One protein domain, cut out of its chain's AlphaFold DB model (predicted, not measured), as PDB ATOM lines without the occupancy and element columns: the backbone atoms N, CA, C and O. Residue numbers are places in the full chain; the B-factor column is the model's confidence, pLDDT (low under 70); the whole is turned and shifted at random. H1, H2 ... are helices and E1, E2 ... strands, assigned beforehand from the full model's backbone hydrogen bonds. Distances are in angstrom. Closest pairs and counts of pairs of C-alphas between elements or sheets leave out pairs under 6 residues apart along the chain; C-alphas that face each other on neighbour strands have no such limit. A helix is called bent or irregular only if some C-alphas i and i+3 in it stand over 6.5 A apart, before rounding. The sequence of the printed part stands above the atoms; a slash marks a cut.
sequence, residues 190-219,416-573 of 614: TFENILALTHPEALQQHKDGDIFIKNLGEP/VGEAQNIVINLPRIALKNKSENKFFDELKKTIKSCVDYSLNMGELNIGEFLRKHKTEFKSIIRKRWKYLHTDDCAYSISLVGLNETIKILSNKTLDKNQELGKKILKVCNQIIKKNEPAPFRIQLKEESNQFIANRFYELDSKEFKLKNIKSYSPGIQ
ATOM      1  N   THR A 190      50.289 -59.543 -50.491       80.19
ATOM      2  CA  THR A 190      50.277 -58.494 -49.463       80.19
ATOM      3  C   THR A 190      49.588 -57.242 -49.997       80.19
ATOM      4  O   THR A 190      49.368 -57.105 -51.203       80.19
ATOM      5  N   PHE A 191      49.248 -56.307 -49.108       85.00
ATOM      6  CA  PHE A 191      48.711 -55.027 -49.559       85.00
ATOM      7  C   PHE A 191      49.772 -54.206 -50.295       85.00
ATOM      8  O   PHE A 191      49.461 -53.550 -51.283       85.00
ATOM      9  N   GLU A 192      51.030 -54.301 -49.858       87.44
ATOM     10  CA  GLU A 192      52.172 -53.696 -50.546       87.44
ATOM     11  C   GLU A 192      52.270 -54.138 -52.007       87.44
ATOM     12  O   GLU A 192      52.355 -53.285 -52.884       87.44
ATOM     13  N   ASN A 193      52.165 -55.439 -52.286       81.12
ATOM     14  CA  ASN A 193      52.268 -55.954 -53.651       81.12
ATOM     15  C   ASN A 193      51.103 -55.505 -54.539       81.12
ATOM     16  O   ASN A 193      51.306 -55.226 -55.718       81.12
ATOM     17  N   ILE A 194      49.892 -55.395 -53.987       81.19
ATOM     18  CA  ILE A 194      48.760 -54.844 -54.743       81.19
ATOM     19  C   ILE A 194      48.980 -53.364 -55.032       81.19
ATOM     20  O   ILE A 194      48.845 -52.956 -56.181       81.19
ATOM     21  N   LEU A 195      49.369 -52.574 -54.029       87.75
ATOM     22  CA  LEU A 195      49.656 -51.158 -54.242       87.75
ATOM     23  C   LEU A 195      50.809 -50.960 -55.224       87.75
ATOM     24  O   LEU A 195      50.729 -50.069 -56.050       87.75
ATOM     25  N   ALA A 196      51.845 -51.797 -55.212       86.94
ATOM     26  CA  ALA A 196      52.927 -51.707 -56.188       86.94
ATOM     27  C   ALA A 196      52.427 -51.845 -57.639       86.94
ATOM     28  O   ALA A 196      52.995 -51.231 -58.540       86.94
ATOM     29  N   LEU A 197      51.362 -52.626 -57.856       81.00
ATOM     30  CA  LEU A 197      50.756 -52.847 -59.169       81.00
ATOM     31  C   LEU A 197      49.721 -51.780 -59.541       81.00
ATOM     32  O   LEU A 197      49.685 -51.357 -60.694       81.00
ATOM     33  N   THR A 198      48.865 -51.372 -58.601       82.31
ATOM     34  CA  THR A 198      47.715 -50.498 -58.896       82.31
ATOM     35  C   THR A 198      47.944 -49.035 -58.530       82.31
ATOM     36  O   THR A 198      47.394 -48.162 -59.197       82.31
ATOM     37  N   HIS A 199      48.768 -48.764 -57.513       90.31
ATOM     38  CA  HIS A 199      49.040 -47.434 -56.956       90.31
ATOM     39  C   HIS A 199      50.485 -47.295 -56.435       90.31
ATOM     40  O   HIS A 199      50.694 -47.102 -55.226       90.31
ATOM     41  N   PRO A 200      51.518 -47.412 -57.291       89.44
ATOM     42  CA  PRO A 200      52.913 -47.296 -56.857       89.44
ATOM     43  C   PRO A 200      53.202 -45.957 -56.156       89.44
ATOM     44  O   PRO A 200      54.039 -45.884 -55.250       89.44
ATOM     45  N   GLU A 201      52.457 -44.906 -56.498       94.88
ATOM     46  CA  GLU A 201      52.493 -43.607 -55.836       94.88
ATOM     47  C   GLU A 201      52.123 -43.673 -54.346       94.88
ATOM     48  O   GLU A 201      52.685 -42.920 -53.554       94.88
ATOM     49  N   ALA A 202      51.244 -44.591 -53.926       95.25
ATOM     50  CA  ALA A 202      50.864 -44.753 -52.522       95.25
ATOM     51  C   ALA A 202      52.047 -45.236 -51.671       95.25
ATOM     52  O   ALA A 202      52.244 -44.780 -50.542       95.25
ATOM     53  N   LEU A 203      52.871 -46.134 -52.224       94.75
ATOM     54  CA  LEU A 203      54.086 -46.624 -51.567       94.75
ATOM     55  C   LEU A 203      55.154 -45.535 -51.487       94.75
ATOM     56  O   LEU A 203      55.870 -45.443 -50.487       94.75
ATOM     57  N   GLN A 204      55.238 -44.679 -52.505       94.94
ATOM     58  CA  GLN A 204      56.129 -43.526 -52.478       94.94
ATOM     59  C   GLN A 204      55.675 -42.501 -51.426       94.94
ATOM     60  O   GLN A 204      56.452 -42.148 -50.544       94.94
ATOM     61  N   GLN A 205      54.388 -42.135 -51.412       97.56
ATOM     62  CA  GLN A 205      53.791 -41.262 -50.389       97.56
ATOM     63  C   GLN A 205      53.970 -41.824 -48.969       97.56
ATOM     64  O   GLN A 205      54.199 -41.069 -48.017       97.56
ATOM     65  N   HIS A 206      53.895 -43.151 -48.811       96.56
ATOM     66  CA  HIS A 206      54.206 -43.830 -47.557       96.56
ATOM     67  C   HIS A 206      55.662 -43.599 -47.131       96.56
ATOM     68  O   HIS A 206      55.919 -43.184 -45.994       96.56
ATOM     69  N   LYS A 207      56.617 -43.847 -48.036       94.62
ATOM     70  CA  LYS A 207      58.059 -43.669 -47.797       94.62
ATOM     71  C   LYS A 207      58.399 -42.215 -47.460       94.62
ATOM     72  O   LYS A 207      59.056 -41.986 -46.445       94.62
ATOM     73  N   ASP A 208      57.854 -41.266 -48.213       94.81
ATOM     74  CA  ASP A 208      58.143 -39.830 -48.088       94.81
ATOM     75  C   ASP A 208      57.474 -39.175 -46.870       94.81
ATOM     76  O   ASP A 208      57.917 -38.133 -46.380       94.81
ATOM     77  N   GLY A 209      56.439 -39.816 -46.318       95.12
ATOM     78  CA  GLY A 209      55.744 -39.343 -45.122       95.12
ATOM     79  C   GLY A 209      54.563 -38.416 -45.396       95.12
ATOM     80  O   GLY A 209      54.125 -37.723 -44.477       95.12
ATOM     81  N   ASP A 210      54.020 -38.429 -46.614       97.44
ATOM     82  CA  ASP A 210      52.731 -37.801 -46.919       97.44
ATOM     83  C   ASP A 210      51.575 -38.590 -46.278       97.44
ATOM     84  O   ASP A 210      50.647 -38.013 -45.700       97.44
ATOM     85  N   ILE A 211      51.673 -39.923 -46.315       98.38
ATOM     86  CA  ILE A 211      50.749 -40.847 -45.651       98.38
ATOM     87  C   ILE A 211      51.510 -41.941 -44.891       98.38
ATOM     88  O   ILE A 211      52.720 -42.112 -45.025       98.38
ATOM     89  N   PHE A 212      50.797 -42.716 -44.082       97.31
ATOM     90  CA  PHE A 212      51.298 -43.935 -43.458       97.31
ATOM     91  C   PHE A 212      50.250 -45.036 -43.589       97.31
ATOM     92  O   PHE A 212      49.108 -44.852 -43.184       97.31
ATOM     93  N   ILE A 213      50.631 -46.187 -44.136       95.31
ATOM     94  CA  ILE A 213      49.718 -47.293 -44.414       95.31
ATOM     95  C   ILE A 213      49.999 -48.376 -43.377       95.31
ATOM     96  O   ILE A 213      51.124 -48.870 -43.285       95.31
ATOM     97  N   LYS A 214      49.002 -48.722 -42.554       92.31
ATOM     98  CA  LYS A 214      49.155 -49.808 -41.578       92.31
ATOM     99  C   LYS A 214      49.107 -51.173 -42.283       92.31
ATOM    100  O   LYS A 214      48.509 -51.325 -43.343       92.31
ATOM    101  N   ASN A 215      49.742 -52.180 -41.677       83.69
ATOM    102  CA  ASN A 215      49.638 -53.586 -42.097       83.69
ATOM    103  C   ASN A 215      49.970 -53.866 -43.589       83.69
ATOM    104  O   ASN A 215      49.380 -54.760 -44.188       83.69
ATOM    105  N   LEU A 216      50.930 -53.142 -44.189       87.19
ATOM    106  CA  LEU A 216      51.333 -53.313 -45.600       87.19
ATOM    107  C   LEU A 216      51.697 -54.768 -45.963       87.19
ATOM    108  O   LEU A 216      51.202 -55.296 -46.960       87.19
ATOM    109  N   GLY A 217      52.513 -55.418 -45.127       80.38
ATOM    110  CA  GLY A 217      53.006 -56.782 -45.359       80.38
ATOM    111  C   GLY A 217      52.124 -57.909 -44.805       80.38
ATOM    112  O   GLY A 217      52.305 -59.062 -45.175       80.38
ATOM    113  N   GLU A 218      51.154 -57.610 -43.933       78.81
ATOM    114  CA  GLU A 218      50.295 -58.626 -43.309       78.81
ATOM    115  C   GLU A 218      48.828 -58.177 -43.310       78.81
ATOM    116  O   GLU A 218      48.449 -57.374 -42.455       78.81
ATOM    117  N   PRO A 219      47.967 -58.710 -44.196       75.81
ATOM    118  CA  PRO A 219      46.589 -58.248 -44.351       75.81
ATOM    119  C   PRO A 219      45.653 -58.759 -43.240       75.81
ATOM    120  O   PRO A 219      44.650 -59.407 -43.504       75.81
ATOM    121  N   VAL A 416      33.080 -57.621 -36.433       92.75
ATOM    122  CA  VAL A 416      33.779 -56.717 -37.352       92.75
ATOM    123  C   VAL A 416      35.095 -56.246 -36.748       92.75
ATOM    124  O   VAL A 416      35.288 -56.282 -35.528       92.75
ATOM    125  N   GLY A 417      35.989 -55.790 -37.616       93.31
ATOM    126  CA  GLY A 417      37.264 -55.188 -37.262       93.31
ATOM    127  C   GLY A 417      37.651 -54.073 -38.225       93.31
ATOM    128  O   GLY A 417      36.951 -53.798 -39.201       93.31
ATOM    129  N   GLU A 418      38.768 -53.415 -37.941       93.00
ATOM    130  CA  GLU A 418      39.360 -52.420 -38.836       93.00
ATOM    131  C   GLU A 418      40.260 -53.147 -39.842       93.00
ATOM    132  O   GLU A 418      41.295 -53.701 -39.476       93.00
ATOM    133  N   ALA A 419      39.816 -53.209 -41.094       90.31
ATOM    134  CA  ALA A 419      40.459 -53.943 -42.179       90.31
ATOM    135  C   ALA A 419      41.705 -53.237 -42.719       90.31
ATOM    136  O   ALA A 419      42.654 -53.893 -43.141       90.31
ATOM    137  N   GLN A 420      41.700 -51.905 -42.691       90.94
ATOM    138  CA  GLN A 420      42.836 -51.073 -43.058       90.94
ATOM    139  C   GLN A 420      42.746 -49.722 -42.352       90.94
ATOM    140  O   GLN A 420      41.655 -49.266 -42.002       90.94
ATOM    141  N   ASN A 421      43.891 -49.076 -42.161       94.44
ATOM    142  CA  ASN A 421      43.988 -47.691 -41.752       94.44
ATOM    143  C   ASN A 421      45.127 -46.984 -42.500       94.44
ATOM    144  O   ASN A 421      46.299 -47.344 -42.347       94.44
ATOM    145  N   ILE A 422      44.764 -45.965 -43.280       97.06
ATOM    146  CA  ILE A 422      45.708 -45.052 -43.927       97.06
ATOM    147  C   ILE A 422      45.690 -43.727 -43.169       97.06
ATOM    148  O   ILE A 422      44.658 -43.071 -43.044       97.06
ATOM    149  N   VAL A 423      46.847 -43.331 -42.653       98.00
ATOM    150  CA  VAL A 423      47.020 -42.135 -41.831       98.00
ATOM    151  C   VAL A 423      47.568 -40.997 -42.685       98.00
ATOM    152  O   VAL A 423      48.609 -41.154 -43.314       98.00
ATOM    153  N   ILE A 424      46.908 -39.842 -42.674       98.44
ATOM    154  CA  ILE A 424      47.315 -38.643 -43.414       98.44
ATOM    155  C   ILE A 424      48.110 -37.700 -42.502       98.44
ATOM    156  O   ILE A 424      47.667 -37.360 -41.397       98.44
ATOM    157  N   ASN A 425      49.256 -37.228 -42.997       98.38
ATOM    158  CA  ASN A 425      50.066 -36.197 -42.355       98.38
ATOM    159  C   ASN A 425      49.500 -34.799 -42.673       98.38
ATOM    160  O   ASN A 425      49.882 -34.158 -43.653       98.38
ATOM    161  N   LEU A 426      48.555 -34.311 -41.859       98.12
ATOM    162  CA  LEU A 426      47.962 -32.986 -42.079       98.12
ATOM    163  C   LEU A 426      48.995 -31.838 -42.030       98.12
ATOM    164  O   LEU A 426      48.917 -30.957 -42.896       98.12
ATOM    165  N   PRO A 427      49.966 -31.821 -41.086       97.81
ATOM    166  CA  PRO A 427      51.006 -30.798 -41.064       97.81
ATOM    167  C   PRO A 427      51.774 -30.685 -42.378       97.81
ATOM    168  O   PRO A 427      51.959 -29.568 -42.856       97.81
ATOM    169  N   ARG A 428      52.154 -31.808 -43.000       97.69
ATOM    170  CA  ARG A 428      52.852 -31.825 -44.295       97.69
ATOM    171  C   ARG A 428      52.079 -31.090 -45.380       97.69
ATOM    172  O   ARG A 428      52.650 -30.257 -46.086       97.69
ATOM    173  N   ILE A 429      50.776 -31.353 -45.481       98.19
ATOM    174  CA  ILE A 429      49.904 -30.683 -46.454       98.19
ATOM    175  C   ILE A 429      49.904 -29.170 -46.199       98.19
ATOM    176  O   ILE A 429      50.026 -28.395 -47.147       98.19
ATOM    177  N   ALA A 430      49.832 -28.737 -44.935       97.50
ATOM    178  CA  ALA A 430      49.868 -27.318 -44.569       97.50
ATOM    179  C   ALA A 430      51.244 -26.659 -44.779       97.50
ATOM    180  O   ALA A 430      51.309 -25.490 -45.155       97.50
ATOM    181  N   LEU A 431      52.345 -27.388 -44.575       96.69
ATOM    182  CA  LEU A 431      53.705 -26.902 -44.833       96.69
ATOM    183  C   LEU A 431      53.939 -26.665 -46.327       96.69
ATOM    184  O   LEU A 431      54.447 -25.605 -46.702       96.69
ATOM    185  N   LYS A 432      53.507 -27.614 -47.172       96.06
ATOM    186  CA  LYS A 432      53.518 -27.488 -48.638       96.06
ATOM    187  C   LYS A 432      52.572 -26.372 -49.111       96.06
ATOM    188  O   LYS A 432      52.892 -25.645 -50.048       96.06
ATOM    189  N   ASN A 433      51.436 -26.185 -48.431       94.69
ATOM    190  CA  ASN A 433      50.363 -25.273 -48.837       94.69
ATOM    191  C   ASN A 433      49.987 -24.277 -47.732       94.69
ATOM    192  O   ASN A 433      48.971 -24.423 -47.055       94.69
ATOM    193  N   LYS A 434      50.761 -23.196 -47.598       83.69
ATOM    194  CA  LYS A 434      50.552 -22.162 -46.561       83.69
ATOM    195  C   LYS A 434      49.232 -21.376 -46.674       83.69
ATOM    196  O   LYS A 434      48.883 -20.641 -45.758       83.69
ATOM    197  N   SER A 435      48.522 -21.487 -47.799       93.81
ATOM    198  CA  SER A 435      47.203 -20.875 -48.005       93.81
ATOM    199  C   SER A 435      46.102 -21.870 -47.652       93.81
ATOM    200  O   SER A 435      46.132 -23.003 -48.127       93.81
ATOM    201  N   GLU A 436      45.092 -21.426 -46.898       94.75
ATOM    202  CA  GLU A 436      43.950 -22.261 -46.509       94.75
ATOM    203  C   GLU A 436      43.245 -22.896 -47.723       94.75
ATOM    204  O   GLU A 436      42.944 -24.087 -47.699       94.75
ATOM    205  N   ASN A 437      43.042 -22.146 -48.814       96.56
ATOM    206  CA  ASN A 437      42.389 -22.672 -50.020       96.56
ATOM    207  C   ASN A 437      43.216 -23.793 -50.666       96.56
ATOM    208  O   ASN A 437      42.701 -24.886 -50.887       96.56
ATOM    209  N   LYS A 438      44.521 -23.556 -50.874       97.81
ATOM    210  CA  LYS A 438      45.435 -24.563 -51.439       97.81
ATOM    211  C   LYS A 438      45.546 -25.798 -50.542       97.81
ATOM    212  O   LYS A 438      45.561 -26.916 -51.044       97.81
ATOM    213  N   PHE A 439      45.570 -25.603 -49.222       98.56
ATOM    214  CA  PHE A 439      45.542 -26.696 -48.253       98.56
ATOM    215  C   PHE A 439      44.292 -27.561 -48.422       98.56
ATOM    216  O   PHE A 439      44.399 -28.782 -48.479       98.56
ATOM    217  N   PHE A 440      43.108 -26.948 -48.522       98.56
ATOM    218  CA  PHE A 440      41.869 -27.704 -48.689       98.56
ATOM    219  C   PHE A 440      41.797 -28.428 -50.029       98.56
ATOM    220  O   PHE A 440      41.256 -29.529 -50.078       98.56
ATOM    221  N   ASP A 441      42.321 -27.843 -51.101       98.19
ATOM    222  CA  ASP A 441      42.339 -28.502 -52.405       98.19
ATOM    223  C   ASP A 441      43.260 -29.721 -52.408       98.19
ATOM    224  O   ASP A 441      42.860 -30.782 -52.889       98.19
ATOM    225  N   GLU A 442      44.433 -29.613 -51.786       98.38
ATOM    226  CA  GLU A 442      45.345 -30.745 -51.643       98.38
ATOM    227  C   GLU A 442      44.784 -31.813 -50.696       98.38
ATOM    228  O   GLU A 442      44.743 -32.986 -51.050       98.38
ATOM    229  N   LEU A 443      44.218 -31.418 -49.551       98.50
ATOM    230  CA  LEU A 443      43.578 -32.340 -48.608       98.50
ATOM    231  C   LEU A 443      42.469 -33.170 -49.272       98.50
ATOM    232  O   LEU A 443      42.372 -34.373 -49.038       98.50
ATOM    233  N   LYS A 444      41.628 -32.548 -50.112       98.50
ATOM    234  CA  LYS A 444      40.576 -33.266 -50.851       98.50
ATOM    235  C   LYS A 444      41.173 -34.313 -51.794       98.50
ATOM    236  O   LYS A 444      40.637 -35.417 -51.858       98.50
ATOM    237  N   LYS A 445      42.257 -33.978 -52.506       98.06
ATOM    238  CA  LYS A 445      42.957 -34.915 -53.400       98.06
ATOM    239  C   LYS A 445      43.548 -36.076 -52.612       98.06
ATOM    240  O   LYS A 445      43.245 -37.219 -52.931       98.06
ATOM    241  N   THR A 446      44.290 -35.793 -51.538       98.25
ATOM    242  CA  THR A 446      44.912 -36.827 -50.698       98.25
ATOM    243  C   THR A 446      43.876 -37.791 -50.126       98.25
ATOM    244  O   THR A 446      44.077 -39.000 -50.165       98.25
ATOM    245  N   ILE A 447      42.742 -37.285 -49.627       98.06
ATOM    246  CA  ILE A 447      41.677 -38.141 -49.083       98.06
ATOM    247  C   ILE A 447      41.053 -39.000 -50.176       98.06
ATOM    248  O   ILE A 447      40.829 -40.182 -49.934       98.06
ATOM    249  N   LYS A 448      40.790 -38.434 -51.359       97.25
ATOM    250  CA  LYS A 448      40.268 -39.204 -52.492       97.25
ATOM    251  C   LYS A 448      41.222 -40.350 -52.849       97.25
ATOM    252  O   LYS A 448      40.787 -41.492 -52.885       97.25
ATOM    253  N   SER A 449      42.516 -40.068 -52.983       97.00
ATOM    254  CA  SER A 449      43.526 -41.101 -53.225       97.00
ATOM    255  C   SER A 449      43.547 -42.161 -52.118       97.00
ATOM    256  O   SER A 449      43.554 -43.348 -52.408       97.00
ATOM    257  N   CYS A 450      43.471 -41.769 -50.841       97.00
ATOM    258  CA  CYS A 450      43.423 -42.728 -49.730       97.00
ATOM    259  C   CYS A 450      42.162 -43.610 -49.746       97.00
ATOM    260  O   CYS A 450      42.228 -44.773 -49.336       97.00
ATOM    261  N   VAL A 451      41.022 -43.073 -50.195       95.44
ATOM    262  CA  VAL A 451      39.807 -43.862 -50.439       95.44
ATOM    263  C   VAL A 451      40.101 -44.907 -51.510       95.44
ATOM    264  O   VAL A 451      39.955 -46.090 -51.220       95.44
ATOM    265  N   ASP A 452      40.614 -44.492 -52.669       92.38
ATOM    266  CA  ASP A 452      40.922 -45.379 -53.799       92.38
ATOM    267  C   ASP A 452      41.925 -46.486 -53.402       92.38
ATOM    268  O   ASP A 452      41.693 -47.675 -53.636       92.38
ATOM    269  N   TYR A 453      42.992 -46.140 -52.673       92.88
ATOM    270  CA  TYR A 453      43.959 -47.116 -52.154       92.88
ATOM    271  C   TYR A 453      43.299 -48.136 -51.216       92.88
ATOM    272  O   TYR A 453      43.608 -49.326 -51.261       92.88
ATOM    273  N   SER A 454      42.365 -47.693 -50.371       90.69
ATOM    274  CA  SER A 454      41.661 -48.572 -49.432       90.69
ATOM    275  C   SER A 454      40.762 -49.595 -50.138       90.69
ATOM    276  O   SER A 454      40.569 -50.689 -49.610       90.69
ATOM    277  N   LEU A 455      40.255 -49.289 -51.337       84.62
ATOM    278  CA  LEU A 455      39.416 -50.208 -52.121       84.62
ATOM    279  C   LEU A 455      40.188 -51.426 -52.619       84.62
ATOM    280  O   LEU A 455      39.677 -52.541 -52.551       84.62
ATOM    281  N   ASN A 456      41.446 -51.232 -53.010       81.00
ATOM    282  CA  ASN A 456      42.342 -52.324 -53.391       81.00
ATOM    283  C   ASN A 456      42.553 -53.319 -52.235       81.00
ATOM    284  O   ASN A 456      42.610 -54.533 -52.434       81.00
ATOM    285  N   MET A 457      42.600 -52.817 -50.995       76.25
ATOM    286  CA  MET A 457      42.615 -53.678 -49.810       76.25
ATOM    287  C   MET A 457      41.281 -54.407 -49.614       76.25
ATOM    288  O   MET A 457      41.248 -55.542 -49.138       76.25
ATOM    289  N   GLY A 458      40.179 -53.762 -49.992       73.25
ATOM    290  CA  GLY A 458      38.850 -54.354 -50.068       73.25
ATOM    291  C   GLY A 458      38.803 -55.619 -50.912       73.25
ATOM    292  O   GLY A 458      38.336 -56.656 -50.439       73.25
ATOM    293  N   GLU A 459      39.350 -55.553 -52.122       67.94
ATOM    294  CA  GLU A 459      39.416 -56.690 -53.042       67.94
ATOM    295  C   GLU A 459      40.283 -57.833 -52.500       67.94
ATOM    296  O   GLU A 459      39.880 -58.994 -52.574       67.94
ATOM    297  N   LEU A 460      41.423 -57.530 -51.868       70.25
ATOM    298  CA  LEU A 460      42.280 -58.538 -51.227       70.25
ATOM    299  C   LEU A 460      41.591 -59.213 -50.037       70.25
ATOM    300  O   LEU A 460      41.620 -60.442 -49.897       70.25
ATOM    301  N   ASN A 461      40.961 -58.415 -49.172       68.00
ATOM    302  CA  ASN A 461      40.305 -58.913 -47.969       68.00
ATOM    303  C   ASN A 461      39.090 -59.772 -48.313       68.00
ATOM    304  O   ASN A 461      38.985 -60.890 -47.811       68.00
ATOM    305  N   ILE A 462      38.200 -59.287 -49.186       61.47
ATOM    306  CA  ILE A 462      37.006 -60.023 -49.631       61.47
ATOM    307  C   ILE A 462      37.414 -61.232 -50.484       61.47
ATOM    308  O   ILE A 462      36.861 -62.323 -50.333       61.47
ATOM    309  N   GLY A 463      38.411 -61.051 -51.350       56.91
ATOM    310  CA  GLY A 463      38.837 -62.028 -52.337       56.91
ATOM    311  C   GLY A 463      39.652 -63.187 -51.774       56.91
ATOM    312  O   GLY A 463      39.422 -64.310 -52.203       56.91
ATOM    313  N   GLU A 464      40.583 -63.001 -50.837       56.19
ATOM    314  CA  GLU A 464      41.542 -64.068 -50.487       56.19
ATOM    315  C   GLU A 464      41.732 -64.334 -49.002       56.19
ATOM    316  O   GLU A 464      41.811 -65.499 -48.598       56.19
ATOM    317  N   PHE A 465      41.793 -63.285 -48.181       58.94
ATOM    318  CA  PHE A 465      42.087 -63.422 -46.755       58.94
ATOM    319  C   PHE A 465      41.066 -64.335 -46.053       58.94
ATOM    320  O   PHE A 465      41.396 -65.193 -45.236       58.94
ATOM    321  N   LEU A 466      39.805 -64.248 -46.461       55.34
ATOM    322  CA  LEU A 466      38.694 -64.933 -45.805       55.34
ATOM    323  C   LEU A 466      38.427 -66.329 -46.338       55.34
ATOM    324  O   LEU A 466      37.863 -67.144 -45.612       55.34
ATOM    325  N   ARG A 467      38.863 -66.621 -47.571       55.78
ATOM    326  CA  ARG A 467      38.843 -67.985 -48.114       55.78
ATOM    327  C   ARG A 467      39.854 -68.880 -47.391       55.78
ATOM    328  O   ARG A 467      39.589 -70.065 -47.221       55.78
ATOM    329  N   LYS A 468      40.982 -68.317 -46.930       57.59
ATOM    330  CA  LYS A 468      42.037 -69.051 -46.204       57.59
ATOM    331  C   LYS A 468      41.730 -69.256 -44.715       57.59
ATOM    332  O   LYS A 468      42.168 -70.249 -44.134       57.59
ATOM    333  N   HIS A 469      40.975 -68.355 -44.084       63.03
ATOM    334  CA  HIS A 469      40.668 -68.434 -42.653       63.03
ATOM    335  C   HIS A 469      39.276 -69.026 -42.379       63.03
ATOM    336  O   HIS A 469      38.306 -68.746 -43.076       63.03
ATOM    337  N   LYS A 470      39.149 -69.825 -41.307       63.34
ATOM    338  CA  LYS A 470      37.854 -70.337 -40.818       63.34
ATOM    339  C   LYS A 470      37.046 -69.203 -40.179       63.34
ATOM    340  O   LYS A 470      37.018 -69.049 -38.962       63.34
ATOM    341  N   THR A 471      36.412 -68.399 -41.020       72.88
ATOM    342  CA  THR A 471      35.564 -67.253 -40.647       72.88
ATOM    343  C   THR A 471      34.117 -67.658 -40.361       72.88
ATOM    344  O   THR A 471      33.312 -66.859 -39.871       72.88
ATOM    345  N   GLU A 472      33.804 -68.929 -40.615       78.44
ATOM    346  CA  GLU A 472      32.546 -69.579 -40.283       78.44
ATOM    347  C   GLU A 472      32.740 -70.624 -39.189       78.44
ATOM    348  O   GLU A 472      33.660 -71.447 -39.241       78.44
ATOM    349  N   PHE A 473      31.827 -70.636 -38.226       80.25
ATOM    350  CA  PHE A 473      31.782 -71.647 -37.179       80.25
ATOM    351  C   PHE A 473      30.663 -72.649 -37.442       80.25
ATOM    352  O   PHE A 473      29.640 -72.320 -38.049       80.25
ATOM    353  N   LYS A 474      30.849 -73.889 -36.974       74.75
ATOM    354  CA  LYS A 474      29.728 -74.825 -36.846       74.75
ATOM    355  C   LYS A 474      28.750 -74.225 -35.842       74.75
ATOM    356  O   LYS A 474      29.190 -73.743 -34.805       74.75
ATOM    357  N   SER A 475      27.463 -74.251 -36.152       76.56
ATOM    358  CA  SER A 475      26.418 -73.805 -35.237       76.56
ATOM    359  C   SER A 475      25.384 -74.916 -35.071       76.56
ATOM    360  O   SER A 475      25.176 -75.734 -35.965       76.56
ATOM    361  N   ILE A 476      24.765 -74.963 -33.893       71.31
ATOM    362  CA  ILE A 476      23.681 -75.901 -33.579       71.31
ATOM    363  C   ILE A 476      22.400 -75.482 -34.319       71.31
ATOM    364  O   ILE A 476      21.640 -76.326 -34.775       71.31
ATOM    365  N   ILE A 477      22.196 -74.170 -34.485       68.56
ATOM    366  CA  ILE A 477      21.008 -73.585 -35.128       68.56
ATOM    367  C   ILE A 477      21.188 -73.485 -36.645       68.56
ATOM    368  O   ILE A 477      20.263 -73.713 -37.417       68.56
ATOM    369  N   ARG A 478      22.390 -73.118 -37.098       63.06
ATOM    370  CA  ARG A 478      22.716 -73.017 -38.524       63.06
ATOM    371  C   ARG A 478      23.813 -74.021 -38.825       63.06
ATOM    372  O   ARG A 478      24.850 -73.957 -38.180       63.06
ATOM    373  N   LYS A 479      23.656 -74.878 -39.842       69.81
ATOM    374  CA  LYS A 479      24.726 -75.816 -40.261       69.81
ATOM    375  C   LYS A 479      26.105 -75.125 -40.322       69.81
ATOM    376  O   LYS A 479      27.107 -75.719 -39.923       69.81
ATOM    377  N   ARG A 480      26.145 -73.852 -40.752       75.88
ATOM    378  CA  ARG A 480      27.300 -72.944 -40.641       75.88
ATOM    379  C   ARG A 480      26.858 -71.534 -40.241       75.88
ATOM    380  O   ARG A 480      25.812 -71.056 -40.678       75.88
ATOM    381  N   TRP A 481      27.664 -70.854 -39.433       82.75
ATOM    382  CA  TRP A 481      27.446 -69.474 -39.008       82.75
ATOM    383  C   TRP A 481      28.623 -68.587 -39.422       82.75
ATOM    384  O   TRP A 481      29.728 -68.764 -38.912       82.75
ATOM    385  N   LYS A 482      28.377 -67.614 -40.317       81.81
ATOM    386  CA  LYS A 482      29.341 -66.563 -40.688       81.81
ATOM    387  C   LYS A 482      29.605 -65.678 -39.464       81.81
ATOM    388  O   LYS A 482      28.801 -64.803 -39.122       81.81
ATOM    389  N   TYR A 483      30.699 -65.974 -38.762       87.25
ATOM    390  CA  TYR A 483      31.078 -65.269 -37.545       87.25
ATOM    391  C   TYR A 483      31.843 -63.983 -37.849       87.25
ATOM    392  O   TYR A 483      31.781 -63.062 -37.056       87.25
ATOM    393  N   LEU A 484      32.545 -63.880 -38.973       87.88
ATOM    394  CA  LEU A 484      33.213 -62.642 -39.374       87.88
ATOM    395  C   LEU A 484      32.398 -61.921 -40.463       87.88
ATOM    396  O   LEU A 484      32.158 -62.485 -41.531       87.88
ATOM    397  N   HIS A 485      31.993 -60.673 -40.215       86.25
ATOM    398  CA  HIS A 485      31.263 -59.827 -41.168       86.25
ATOM    399  C   HIS A 485      32.208 -58.909 -41.926       86.25
ATOM    400  O   HIS A 485      32.433 -57.756 -41.584       86.25
ATOM    401  N   THR A 486      32.780 -59.444 -42.980       80.75
ATOM    402  CA  THR A 486      33.896 -58.817 -43.693       80.75
ATOM    403  C   THR A 486      33.494 -57.611 -44.499       80.75
ATOM    404  O   THR A 486      34.209 -56.617 -44.540       80.75
ATOM    405  N   ASP A 487      32.287 -57.686 -45.033       80.50
ATOM    406  CA  ASP A 487      31.637 -56.639 -45.809       80.50
ATOM    407  C   ASP A 487      31.166 -55.488 -44.892       80.50
ATOM    408  O   ASP A 487      30.646 -54.484 -45.360       80.50
ATOM    409  N   ASP A 488      31.325 -55.645 -43.570       88.19
ATOM    410  CA  ASP A 488      31.020 -54.642 -42.549       88.19
ATOM    411  C   ASP A 488      32.278 -54.163 -41.791       88.19
ATOM    412  O   ASP A 488      32.181 -53.276 -40.933       88.19
ATOM    413  N   CYS A 489      33.456 -54.730 -42.094       90.56
ATOM    414  CA  CYS A 489      34.730 -54.258 -41.561       90.56
ATOM    415  C   CYS A 489      35.043 -52.852 -42.086       90.56
ATOM    416  O   CYS A 489      34.719 -52.499 -43.218       90.56
ATOM    417  N   ALA A 490      35.685 -52.045 -41.246       93.06
ATOM    418  CA  ALA A 490      35.938 -50.645 -41.551       93.06
ATOM    419  C   ALA A 490      37.295 -50.429 -42.228       93.06
ATOM    420  O   ALA A 490      38.299 -51.000 -41.804       93.06
ATOM    421  N   TYR A 491      37.322 -49.527 -43.203       94.06
ATOM    422  CA  TYR A 491      38.530 -48.964 -43.796       94.06
ATOM    423  C   TYR A 491      38.666 -47.536 -43.272       94.06
ATOM    424  O   TYR A 491      37.874 -46.650 -43.602       94.06
ATOM    425  N   SER A 492      39.609 -47.319 -42.362       95.50
ATOM    426  CA  SER A 492      39.777 -46.019 -41.725       95.50
ATOM    427  C   SER A 492      40.722 -45.133 -42.523       95.50
ATOM    428  O   SER A 492      41.777 -45.569 -42.981       95.50
ATOM    429  N   ILE A 493      40.383 -43.852 -42.586       97.38
ATOM    430  CA  ILE A 493      41.333 -42.794 -42.908       97.38
ATOM    431  C   ILE A 493      41.572 -42.027 -41.612       97.38
ATOM    432  O   ILE A 493      40.659 -41.389 -41.076       97.38
ATOM    433  N   SER A 494      42.781 -42.142 -41.069       96.81
ATOM    434  CA  SER A 494      43.175 -41.471 -39.832       96.81
ATOM    435  C   SER A 494      43.889 -40.154 -40.117       96.81
ATOM    436  O   SER A 494      44.564 -39.996 -41.130       96.81
ATOM    437  N   LEU A 495      43.771 -39.201 -39.197       97.06
ATOM    438  CA  LEU A 495      44.468 -37.916 -39.267       97.06
ATOM    439  C   LEU A 495      45.470 -37.784 -38.118       97.06
ATOM    440  O   LEU A 495      45.143 -38.139 -36.984       97.06
ATOM    441  N   VAL A 496      46.643 -37.214 -38.407       96.56
ATOM    442  CA  VAL A 496      47.663 -36.811 -37.422       96.56
ATOM    443  C   VAL A 496      47.898 -35.304 -37.503       96.56
ATOM    444  O   VAL A 496      47.849 -34.721 -38.583       96.56
ATOM    445  N   GLY A 497      48.196 -34.674 -36.364       96.31
ATOM    446  CA  GLY A 497      48.767 -33.329 -36.314       96.31
ATOM    447  C   GLY A 497      47.780 -32.196 -36.588       96.31
ATOM    448  O   GLY A 497      48.159 -31.163 -37.143       96.31
ATOM    449  N   LEU A 498      46.502 -32.350 -36.216       96.12
ATOM    450  CA  LEU A 498      45.494 -31.299 -36.427       96.12
ATOM    451  C   LEU A 498      45.870 -29.990 -35.710       96.12
ATOM    452  O   LEU A 498      45.702 -28.908 -36.273       96.12
ATOM    453  N   ASN A 499      46.411 -30.078 -34.492       95.44
ATOM    454  CA  ASN A 499      46.841 -28.906 -33.727       95.44
ATOM    455  C   ASN A 499      47.941 -28.131 -34.455       95.44
ATOM    456  O   ASN A 499      47.873 -26.907 -34.584       95.44
ATOM    457  N   GLU A 500      48.938 -28.853 -34.961       96.56
ATOM    458  CA  GLU A 500      50.066 -28.271 -35.676       96.56
ATOM    459  C   GLU A 500      49.630 -27.709 -37.030       96.56
ATOM    460  O   GLU A 500      50.045 -26.615 -37.392       96.56
ATOM    461  N   THR A 501      48.705 -28.378 -37.718       97.00
ATOM    462  CA  THR A 501      48.084 -27.898 -38.963       97.00
ATOM    463  C   THR A 501      47.403 -26.544 -38.766       97.00
ATOM    464  O   THR A 501      47.650 -25.602 -39.516       97.00
ATOM    465  N   ILE A 502      46.589 -26.399 -37.714       96.06
ATOM    466  CA  ILE A 502      45.918 -25.128 -37.391       96.06
ATOM    467  C   ILE A 502      46.942 -24.043 -37.048       96.06
ATOM    468  O   ILE A 502      46.783 -22.889 -37.464       96.06
ATOM    469  N   LYS A 503      48.008 -24.409 -36.327       94.81
ATOM    470  CA  LYS A 503      49.108 -23.496 -36.011       94.81
ATOM    471  C   LYS A 503      49.833 -23.027 -37.271       94.81
ATOM    472  O   LYS A 503      50.119 -21.841 -37.372       94.81
ATOM    473  N   ILE A 504      50.084 -23.911 -38.236       95.50
ATOM    474  CA  ILE A 504      50.731 -23.564 -39.510       95.50
ATOM    475  C   ILE A 504      49.845 -22.625 -40.333       95.50
ATOM    476  O   ILE A 504      50.325 -21.598 -40.800       95.50
ATOM    477  N   LEU A 505      48.555 -22.944 -40.477       96.06
ATOM    478  CA  LEU A 505      47.647 -22.195 -41.351       96.06
ATOM    479  C   LEU A 505      47.192 -20.852 -40.767       96.06
ATOM    480  O   LEU A 505      46.893 -19.930 -41.516       96.06
ATOM    481  N   SER A 506      47.095 -20.739 -39.437       94.75
ATOM    482  CA  SER A 506      46.458 -19.577 -38.793       94.75
ATOM    483  C   SER A 506      47.272 -18.918 -37.679       94.75
ATOM    484  O   SER A 506      46.816 -17.935 -37.097       94.75
ATOM    485  N   ASN A 507      48.447 -19.463 -37.340       93.75
ATOM    486  CA  ASN A 507      49.267 -19.057 -36.192       93.75
ATOM    487  C   ASN A 507      48.519 -19.083 -34.837       93.75
ATOM    488  O   ASN A 507      48.915 -18.432 -33.869       93.75
ATOM    489  N   LYS A 508      47.418 -19.842 -34.754       94.69
ATOM    490  CA  LYS A 508      46.574 -20.016 -33.561       94.69
ATOM    491  C   LYS A 508      46.583 -21.477 -33.112       94.69
ATOM    492  O   LYS A 508      46.902 -22.376 -33.881       94.69
ATOM    493  N   THR A 509      46.224 -21.725 -31.856       93.88
ATOM    494  CA  THR A 509      45.994 -23.084 -31.341       93.88
ATOM    495  C   THR A 509      44.588 -23.567 -31.692       93.88
ATOM    496  O   THR A 509      43.709 -22.752 -31.985       93.88
ATOM    497  N   LEU A 510      44.340 -24.878 -31.591       94.25
ATOM    498  CA  LEU A 510      43.001 -25.450 -31.763       94.25
ATOM    499  C   LEU A 510      41.967 -24.801 -30.825       94.25
ATOM    500  O   LEU A 510      40.868 -24.474 -31.264       94.25
ATOM    501  N   ASP A 511      42.338 -24.518 -29.570       93.62
ATOM    502  CA  ASP A 511      41.462 -23.823 -28.615       93.62
ATOM    503  C   ASP A 511      41.032 -22.430 -29.110       93.62
ATOM    504  O   ASP A 511      39.897 -22.013 -28.886       93.62
ATOM    505  N   LYS A 512      41.933 -21.709 -29.792       95.19
ATOM    506  CA  LYS A 512      41.693 -20.352 -30.312       95.19
ATOM    507  C   LYS A 512      41.062 -20.337 -31.709       95.19
ATOM    508  O   LYS A 512      40.561 -19.296 -32.124       95.19
ATOM    509  N   ASN A 513      41.101 -21.450 -32.445       95.50
ATOM    510  CA  ASN A 513      40.561 -21.560 -33.802       95.50
ATOM    511  C   ASN A 513      39.860 -22.913 -34.044       95.50
ATOM    512  O   ASN A 513      40.172 -23.654 -34.979       95.50
ATOM    513  N   GLN A 514      38.890 -23.238 -33.187       95.12
ATOM    514  CA  GLN A 514      38.124 -24.489 -33.272       95.12
ATOM    515  C   GLN A 514      37.305 -24.611 -34.571       95.12
ATOM    516  O   GLN A 514      37.024 -25.724 -35.015       95.12
ATOM    517  N   GLU A 515      36.919 -23.487 -35.188       96.44
ATOM    518  CA  GLU A 515      36.133 -23.497 -36.427       96.44
ATOM    519  C   GLU A 515      36.955 -23.997 -37.616       96.44
ATOM    520  O   GLU A 515      36.427 -24.777 -38.408       96.44
ATOM    521  N   LEU A 516      38.253 -23.668 -37.696       96.62
ATOM    522  CA  LEU A 516      39.133 -24.254 -38.708       96.62
ATOM    523  C   LEU A 516      39.283 -25.768 -38.502       96.62
ATOM    524  O   LEU A 516      39.099 -26.528 -39.448       96.62
ATOM    525  N   GLY A 517      39.513 -26.228 -37.267       96.56
ATOM    526  CA  GLY A 517      39.576 -27.665 -36.964       96.56
ATOM    527  C   GLY A 517      38.292 -28.404 -37.358       96.56
ATOM    528  O   GLY A 517      38.327 -29.435 -38.029       96.56
ATOM    529  N   LYS A 518      37.133 -27.829 -37.031       97.25
ATOM    530  CA  LYS A 518      35.820 -28.338 -37.449       97.25
ATOM    531  C   LYS A 518      35.642 -28.329 -38.969       97.25
ATOM    532  O   LYS A 518      35.073 -29.280 -39.501       97.25
ATOM    533  N   LYS A 519      36.101 -27.285 -39.667       98.06
ATOM    534  CA  LYS A 519      36.055 -27.190 -41.134       98.06
ATOM    535  C   LYS A 519      36.880 -28.306 -41.774       98.06
ATOM    536  O   LYS A 519      36.352 -28.994 -42.641       98.06
ATOM    537  N   ILE A 520      38.100 -28.548 -41.284       98.00
ATOM    538  CA  ILE A 520      38.970 -29.651 -41.723       98.00
ATOM    539  C   ILE A 520      38.236 -30.988 -41.611       98.00
ATOM    540  O   ILE A 520      38.011 -31.648 -42.621       98.00
ATOM    541  N   LEU A 521      37.755 -31.347 -40.416       97.94
ATOM    542  CA  LEU A 521      37.081 -32.633 -40.200       97.94
ATOM    543  C   LEU A 521      35.790 -32.784 -41.021       97.94
ATOM    544  O   LEU A 521      35.478 -33.877 -41.498       97.94
ATOM    545  N   LYS A 522      35.025 -31.701 -41.201       98.06
ATOM    546  CA  LYS A 522      33.825 -31.713 -42.050       98.06
ATOM    547  C   LYS A 522      34.168 -31.982 -43.511       98.06
ATOM    548  O   LYS A 522      33.521 -32.838 -44.106       98.06
ATOM    549  N   VAL A 523      35.173 -31.294 -44.058       98.06
ATOM    550  CA  VAL A 523      35.626 -31.517 -45.438       98.06
ATOM    551  C   VAL A 523      36.099 -32.956 -45.604       98.06
ATOM    552  O   VAL A 523      35.673 -33.613 -46.549       98.06
ATOM    553  N   CYS A 524      36.874 -33.490 -44.654       98.00
ATOM    554  CA  CYS A 524      37.315 -34.881 -44.719       98.00
ATOM    555  C   CYS A 524      36.134 -35.859 -44.806       98.00
ATOM    556  O   CYS A 524      36.083 -36.685 -45.711       98.00
ATOM    557  N   ASN A 525      35.143 -35.727 -43.918       97.00
ATOM    558  CA  ASN A 525      33.951 -36.581 -43.958       97.00
ATOM    559  C   ASN A 525      33.141 -36.417 -45.247       97.00
ATOM    560  O   ASN A 525      32.602 -37.397 -45.748       97.00
ATOM    561  N   GLN A 526      33.015 -35.194 -45.766       97.19
ATOM    562  CA  GLN A 526      32.285 -34.935 -47.008       97.19
ATOM    563  C   GLN A 526      32.947 -35.630 -48.198       97.19
ATOM    564  O   GLN A 526      32.249 -36.249 -48.994       97.19
ATOM    565  N   ILE A 527      34.277 -35.562 -48.305       97.69
ATOM    566  CA  ILE A 527      35.014 -36.230 -49.382       97.69
ATOM    567  C   ILE A 527      34.954 -37.747 -49.230       97.69
ATOM    568  O   ILE A 527      34.692 -38.414 -50.225       97.69
ATOM    569  N   ILE A 528      35.117 -38.281 -48.015       96.56
ATOM    570  CA  ILE A 528      34.967 -39.722 -47.767       96.56
ATOM    571  C   ILE A 528      33.582 -40.181 -48.213       96.56
ATOM    572  O   ILE A 528      33.490 -40.999 -49.113       96.56
ATOM    573  N   LYS A 529      32.507 -39.580 -47.694       93.62
ATOM    574  CA  LYS A 529      31.132 -39.968 -48.051       93.62
ATOM    575  C   LYS A 529      30.820 -39.826 -49.539       93.62
ATOM    576  O   LYS A 529      30.038 -40.601 -50.069       93.62
ATOM    577  N   LYS A 530      31.390 -38.820 -50.210       95.00
ATOM    578  CA  LYS A 530      31.189 -38.608 -51.651       95.00
ATOM    579  C   LYS A 530      31.848 -39.703 -52.497       95.00
ATOM    580  O   LYS A 530      31.363 -39.964 -53.591       95.00
ATOM    581  N   ASN A 531      32.952 -40.285 -52.027       92.56
ATOM    582  CA  ASN A 531      33.740 -41.265 -52.782       92.56
ATOM    583  C   ASN A 531      33.667 -42.683 -52.190       92.56
ATOM    584  O   ASN A 531      34.277 -43.580 -52.748       92.56
ATOM    585  N   GLU A 532      32.954 -42.897 -51.080       87.75
ATOM    586  CA  GLU A 532      32.746 -44.204 -50.451       87.75
ATOM    587  C   GLU A 532      31.889 -45.087 -51.373       87.75
ATOM    588  O   GLU A 532      30.699 -44.804 -51.553       87.75
ATOM    589  N   PRO A 533      32.452 -46.146 -51.983       81.50
ATOM    590  CA  PRO A 533      31.674 -47.025 -52.835       81.50
ATOM    591  C   PRO A 533      30.949 -48.060 -51.981       81.50
ATOM    592  O   PRO A 533      31.530 -48.694 -51.099       81.50
ATOM    593  N   ALA A 534      29.675 -48.299 -52.282       73.38
ATOM    594  CA  ALA A 534      28.980 -49.444 -51.714       73.38
ATOM    595  C   ALA A 534      29.643 -50.751 -52.209       73.38
ATOM    596  O   ALA A 534      29.968 -50.843 -53.393       73.38
ATOM    597  N   PRO A 535      29.831 -51.774 -51.355       77.56
ATOM    598  CA  PRO A 535      29.377 -51.895 -49.969       77.56
ATOM    599  C   PRO A 535      30.473 -51.607 -48.919       77.56
ATOM    600  O   PRO A 535      30.375 -52.115 -47.804       77.56
ATOM    601  N   PHE A 536      31.528 -50.855 -49.238       85.75
ATOM    602  CA  PHE A 536      32.657 -50.639 -48.330       85.75
ATOM    603  C   PHE A 536      32.352 -49.578 -47.279       85.75
ATOM    604  O   PHE A 536      31.904 -48.486 -47.604       85.75
ATOM    605  N   ARG A 537      32.652 -49.893 -46.015       91.12
ATOM    606  CA  ARG A 537      32.531 -48.961 -44.892       91.12
ATOM    607  C   ARG A 537      33.818 -48.157 -44.741       91.12
ATOM    608  O   ARG A 537      34.774 -48.651 -44.134       91.12
ATOM    609  N   ILE A 538      33.837 -46.917 -45.222       94.06
ATOM    610  CA  ILE A 538      34.990 -46.018 -45.083       94.06
ATOM    611  C   ILE A 538      34.690 -44.946 -44.040       94.06
ATOM    612  O   ILE A 538      33.643 -44.306 -44.051       94.06
ATOM    613  N   GLN A 539      35.607 -44.733 -43.095       95.12
ATOM    614  CA  GLN A 539      35.344 -43.838 -41.968       95.12
ATOM    615  C   GLN A 539      36.539 -42.979 -41.570       95.12
ATOM    616  O   GLN A 539      37.689 -43.412 -41.601       95.12
ATOM    617  N   LEU A 540      36.247 -41.751 -41.133       96.75
ATOM    618  CA  LEU A 540      37.250 -40.857 -40.570       96.75
ATOM    619  C   LEU A 540      37.505 -41.192 -39.099       96.75
ATOM    620  O   LEU A 540      36.563 -41.323 -38.308       96.75
ATOM    621  N   LYS A 541      38.779 -41.274 -38.732       94.94
ATOM    622  CA  LYS A 541      39.255 -41.614 -37.389       94.94
ATOM    623  C   LYS A 541      40.403 -40.677 -36.998       94.94
ATOM    624  O   LYS A 541      41.011 -40.031 -37.847       94.94
ATOM    625  N   GLU A 542      40.715 -40.568 -35.715       92.69
ATOM    626  CA  GLU A 542      42.007 -40.011 -35.300       92.69
ATOM    627  C   GLU A 542      43.107 -41.081 -35.299       92.69
ATOM    628  O   GLU A 542      42.834 -42.278 -35.192       92.69
ATOM    629  N   GLU A 543      44.368 -40.680 -35.396       93.50
ATOM    630  CA  GLU A 543      45.457 -41.567 -34.990       93.50
ATOM    631  C   GLU A 543      45.694 -41.437 -33.475       93.50
ATOM    632  O   GLU A 543      45.474 -40.396 -32.865       93.50
ATOM    633  N   SER A 544      46.111 -42.518 -32.823       89.88
ATOM    634  CA  SER A 544      46.431 -42.506 -31.387       89.88
ATOM    635  C   SER A 544      47.855 -42.976 -31.095       89.88
ATOM    636  O   SER A 544      48.331 -42.868 -29.965       89.88
ATOM    637  N   ASN A 545      48.568 -43.465 -32.108       91.19
ATOM    638  CA  ASN A 545      49.929 -43.948 -31.997       91.19
ATOM    639  C   ASN A 545      50.949 -42.803 -32.126       91.19
ATOM    640  O   ASN A 545      51.191 -42.270 -33.212       91.19
ATOM    641  N   GLN A 546      51.614 -42.488 -31.013       91.75
ATOM    642  CA  GLN A 546      52.658 -41.463 -30.955       91.75
ATOM    643  C   GLN A 546      53.848 -41.756 -31.886       91.75
ATOM    644  O   GLN A 546      54.463 -40.819 -32.381       91.75
ATOM    645  N   PHE A 547      54.167 -43.022 -32.175       94.75
ATOM    646  CA  PHE A 547      55.282 -43.366 -33.065       94.75
ATOM    647  C   PHE A 547      55.026 -42.938 -34.512       94.75
ATOM    648  O   PHE A 547      55.954 -42.489 -35.179       94.75
ATOM    649  N   ILE A 548      53.776 -43.009 -34.982       94.38
ATOM    650  CA  ILE A 548      53.413 -42.521 -36.322       94.38
ATOM    651  C   ILE A 548      53.553 -40.996 -36.372       94.38
ATOM    652  O   ILE A 548      54.148 -40.463 -37.307       94.38
ATOM    653  N   ALA A 549      53.089 -40.295 -35.334       95.44
ATOM    654  CA  ALA A 549      53.247 -38.845 -35.241       95.44
ATOM    655  C   ALA A 549      54.723 -38.416 -35.192       95.44
ATOM    656  O   ALA A 549      55.113 -37.482 -35.892       95.44
ATOM    657  N   ASN A 550      55.555 -39.131 -34.429       95.69
ATOM    658  CA  ASN A 550      56.996 -38.889 -34.373       95.69
ATOM    659  C   ASN A 550      57.653 -39.135 -35.735       95.69
ATOM    660  O   ASN A 550      58.430 -38.303 -36.183       95.69
ATOM    661  N   ARG A 551      57.307 -40.232 -36.426       96.75
ATOM    662  CA  ARG A 551      57.822 -40.523 -37.772       96.75
ATOM    663  C   ARG A 551      57.543 -39.373 -38.738       96.75
ATOM    664  O   ARG A 551      58.456 -38.935 -39.429       96.75
ATOM    665  N   PHE A 552      56.300 -38.899 -38.790       97.44
ATOM    666  CA  PHE A 552      55.937 -37.769 -39.645       97.44
ATOM    667  C   PHE A 552      56.716 -36.507 -39.279       97.44
ATOM    668  O   PHE A 552      57.305 -35.884 -40.153       97.44
ATOM    669  N   TYR A 553      56.806 -36.179 -37.990       96.44
ATOM    670  CA  TYR A 553      57.590 -35.033 -37.539       96.44
ATOM    671  C   TYR A 553      59.068 -35.120 -37.955       96.44
ATOM    672  O   TYR A 553      59.630 -34.124 -38.403       96.44
ATOM    673  N   GLU A 554      59.699 -36.290 -37.836       95.06
ATOM    674  CA  GLU A 554      61.105 -36.495 -38.210       95.06
ATOM    675  C   GLU A 554      61.345 -36.303 -39.714       95.06
ATOM    676  O   GLU A 554      62.312 -35.648 -40.112       95.06
ATOM    677  N   LEU A 555      60.459 -36.837 -40.560       92.94
ATOM    678  CA  LEU A 555      60.551 -36.665 -42.014       92.94
ATOM    679  C   LEU A 555      60.348 -35.196 -42.409       92.94
ATOM    680  O   LEU A 555      61.152 -34.633 -43.151       92.94
ATOM    681  N   ASP A 556      59.333 -34.543 -41.842       96.94
ATOM    682  CA  ASP A 556      59.020 -33.140 -42.126       96.94
ATOM    683  C   ASP A 556      60.104 -32.190 -41.584       96.94
ATOM    684  O   ASP A 556      60.389 -31.154 -42.188       96.94
ATOM    685  N   SER A 557      60.751 -32.533 -40.465       93.19
ATOM    686  CA  SER A 557      61.849 -31.747 -39.883       93.19
ATOM    687  C   SER A 557      63.075 -31.707 -40.785       93.19
ATOM    688  O   SER A 557      63.702 -30.649 -40.908       93.19
ATOM    689  N   LYS A 558      63.391 -32.831 -41.441       90.88
ATOM    690  CA  LYS A 558      64.495 -32.931 -42.405       90.88
ATOM    691  C   LYS A 558      64.223 -32.113 -43.668       90.88
ATOM    692  O   LYS A 558      65.144 -31.490 -44.186       90.88
ATOM    693  N   GLU A 559      62.973 -32.077 -44.124       93.19
ATOM    694  CA  GLU A 559      62.596 -31.395 -45.366       93.19
ATOM    695  C   GLU A 559      62.344 -29.888 -45.189       93.19
ATOM    696  O   GLU A 559      62.860 -29.081 -45.958       93.19
ATOM    697  N   PHE A 560      61.596 -29.478 -44.156       92.81
ATOM    698  CA  PHE A 560      61.098 -28.097 -44.025       92.81
ATOM    699  C   PHE A 560      61.781 -27.252 -42.944       92.81
ATOM    700  O   PHE A 560      61.462 -26.067 -42.824       92.81
ATOM    701  N   LYS A 561      62.700 -27.815 -42.144       87.62
ATOM    702  CA  LYS A 561      63.370 -27.129 -41.016       87.62
ATOM    703  C   LYS A 561      62.372 -26.445 -40.059       87.62
ATOM    704  O   LYS A 561      62.274 -25.217 -39.982       87.62
ATOM    705  N   LEU A 562      61.624 -27.249 -39.302       89.25
ATOM    706  CA  LEU A 562      60.556 -26.788 -38.406       89.25
ATOM    707  C   LEU A 562      61.105 -25.976 -37.213       89.25
ATOM    708  O   LEU A 562      61.666 -26.531 -36.278       89.25
ATOM    709  N   LYS A 563      60.916 -24.647 -37.204       79.38
ATOM    710  CA  LYS A 563      61.375 -23.778 -36.093       79.38
ATOM    711  C   LYS A 563      60.404 -23.704 -34.906       79.38
ATOM    712  O   LYS A 563      60.829 -23.612 -33.762       79.38
ATOM    713  N   ASN A 564      59.094 -23.735 -35.174       83.50
ATOM    714  CA  ASN A 564      58.049 -23.407 -34.187       83.50
ATOM    715  C   ASN A 564      57.173 -24.601 -33.778       83.50
ATOM    716  O   ASN A 564      56.161 -24.425 -33.088       83.50
ATOM    717  N   ILE A 565      57.524 -25.808 -34.215       92.06
ATOM    718  CA  ILE A 565      56.826 -27.051 -33.890       92.06
ATOM    719  C   ILE A 565      57.871 -28.020 -33.353       92.06
ATOM    720  O   ILE A 565      58.900 -28.194 -33.989       92.06
ATOM    721  N   LYS A 566      57.616 -28.596 -32.174       91.06
ATOM    722  CA  LYS A 566      58.550 -29.512 -31.494       91.06
ATOM    723  C   LYS A 566      58.210 -30.987 -31.708       91.06
ATOM    724  O   LYS A 566      59.067 -31.840 -31.533       91.06
ATOM    725  N   SER A 567      56.947 -31.277 -31.993       94.31
ATOM    726  CA  SER A 567      56.424 -32.616 -32.240       94.31
ATOM    727  C   SER A 567      55.032 -32.505 -32.855       94.31
ATOM    728  O   SER A 567      54.400 -31.446 -32.784       94.31
ATOM    729  N   TYR A 568      54.557 -33.597 -33.453       95.69
ATOM    730  CA  TYR A 568      53.172 -33.720 -33.899       95.69
ATOM    731  C   TYR A 568      52.325 -34.452 -32.863       95.69
ATOM    732  O   TYR A 568      52.765 -35.406 -32.211       95.69
ATOM    733  N   SER A 569      51.086 -33.993 -32.726       93.38
ATOM    734  CA  SER A 569      50.064 -34.642 -31.912       93.38
ATOM    735  C   SER A 569      49.443 -35.819 -32.682       93.38
ATOM    736  O   SER A 569      49.003 -35.628 -33.815       93.38
ATOM    737  N   PRO A 570      49.391 -37.048 -32.122       86.62
ATOM    738  CA  PRO A 570      48.802 -38.186 -32.826       86.62
ATOM    739  C   PRO A 570      47.290 -38.016 -32.991       86.62
ATOM    740  O   PRO A 570      46.772 -38.291 -34.065       86.62
ATOM    741  N   GLY A 571      46.611 -37.500 -31.962       80.75
ATOM    742  CA  GLY A 571      45.159 -37.337 -31.932       80.75
ATOM    743  C   GLY A 571      44.695 -35.885 -31.864       80.75
ATOM    744  O   GLY A 571      45.480 -34.938 -31.821       80.75
ATOM    745  N   ILE A 572      43.378 -35.712 -31.793       81.50
ATOM    746  CA  ILE A 572      42.707 -34.404 -31.843       81.50
ATOM    747  C   ILE A 572      42.430 -33.916 -30.412       81.50
ATOM    748  O   ILE A 572      41.293 -33.700 -29.996       81.50
ATOM    749  N   GLN A 573      43.493 -33.798 -29.613       84.62
ATOM    750  CA  GLN A 573      43.399 -33.332 -28.227       84.62
ATOM    751  C   GLN A 573      43.585 -31.820 -28.142       84.62
ATOM    752  O   GLN A 573      44.596 -31.284 -28.589       84.62
TER     753      GLN A 573
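What this domain is: This is residues 190 to 219 and 416 to 573 of the 614 residues of the protein "Winged helix-turn-helix transcriptional regulator" of Candidatus Woesearchaeota archaeon (UniProt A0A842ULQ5). A strongly twisted sheet of four strands stands between helices: the long H4 and H6 cover one face, with H2 by the E1 edge and H1 packed on H2 and H4, while H7 lies over the other face. H3 and H5 pack together at one end of the strands; beyond the other end the link of residues 469 to 489 reaches out, with a short antiparallel pairing of residues 472 to 473 with 481 to 482. The printed part has 188 residues with named elements in the order H1 H2 E1 E2 H3 H4 E3 H5 H6 E4 H7, seven helices and four strands, class mixed. The mixed sheet runs E1 E2 E3 E4, and the whole is compact, with a radius of gyration of the C-alphas of 18.2 A and spans of 62 by 32 by 27 A.

How they stand to each other: H1, residues 191 to 198, touches H2, residues 200 to 208, at a steep tilt of 53 degrees; the closest C-alphas, of Leu 195 and Ala 202, are 6.7 A apart. E1, residues 211 to 213, is antiparallel to E2, residues 416 to 425, with N 212 and O 423 2.8 A apart, within hydrogen-bond range. H3, residues 426 to 432, only grazes the sheet. The hub is H4, residues 436 to 468, which touches H1 with residues 453 to 460 alone; the closest C-alphas are those of Phe 191 and Met 457, 6.2 A. E3, residues 490 to 496, is parallel to E2, with N 492 and O 420 at 2.8 A; H4 lies over both at a height over the sheet of 7.4 A. H5, residues 498 to 506, touches H3, with the C-alphas of Pro 427 and Thr 501 closest at 4.6 A. H6, residues 514 to 531, touches H4, closest at the C-alphas of Lys 444 and Ile 527, 6.5 A. H6 lies over E4, residues 537 to 542, which is parallel to E3, with N 491 and O 537 at 2.9 A. E2, H3 H4, E3 and E3, H5 H6, E4 are strand-helix-strand units, parallel neighbour strands with helices between, both right-handed in crossover. H7, residues 546 to 560, lies over E2 on the opposite face from H2, H4 and H6: three layers, helices on both faces. Every O i to N i+4 pair is within hydrogen-bond range in H1, H2, H3, H5, H6 and H7; in H4 24 of 29 are.

Where its parts are: H1 begins at C-alpha 191 (48.711, -55.027, -49.559). H4 spans 46.8 A, E2 26.7 A, H6 26.1 A and H7 20.5 A; H4 is irregular, with C-alphas 463 and 466 7.2 A apart, and has a kink of 36 degrees near residue 461. H7 ends at C-alpha 560 (61.098, -28.097, -44.025).

The domain as a whole: The C-alphas farthest apart, of Ile 476 and Lys 563, are 64.4 A apart. Residues 220 to 415 are not printed, and C-alphas 219 and 416 are 14.7 A apart across the cut. The link from H4 to E3 is long. The pLDDT is under 70 at residue 459, residues 461 to 470 and residues 477 to 479.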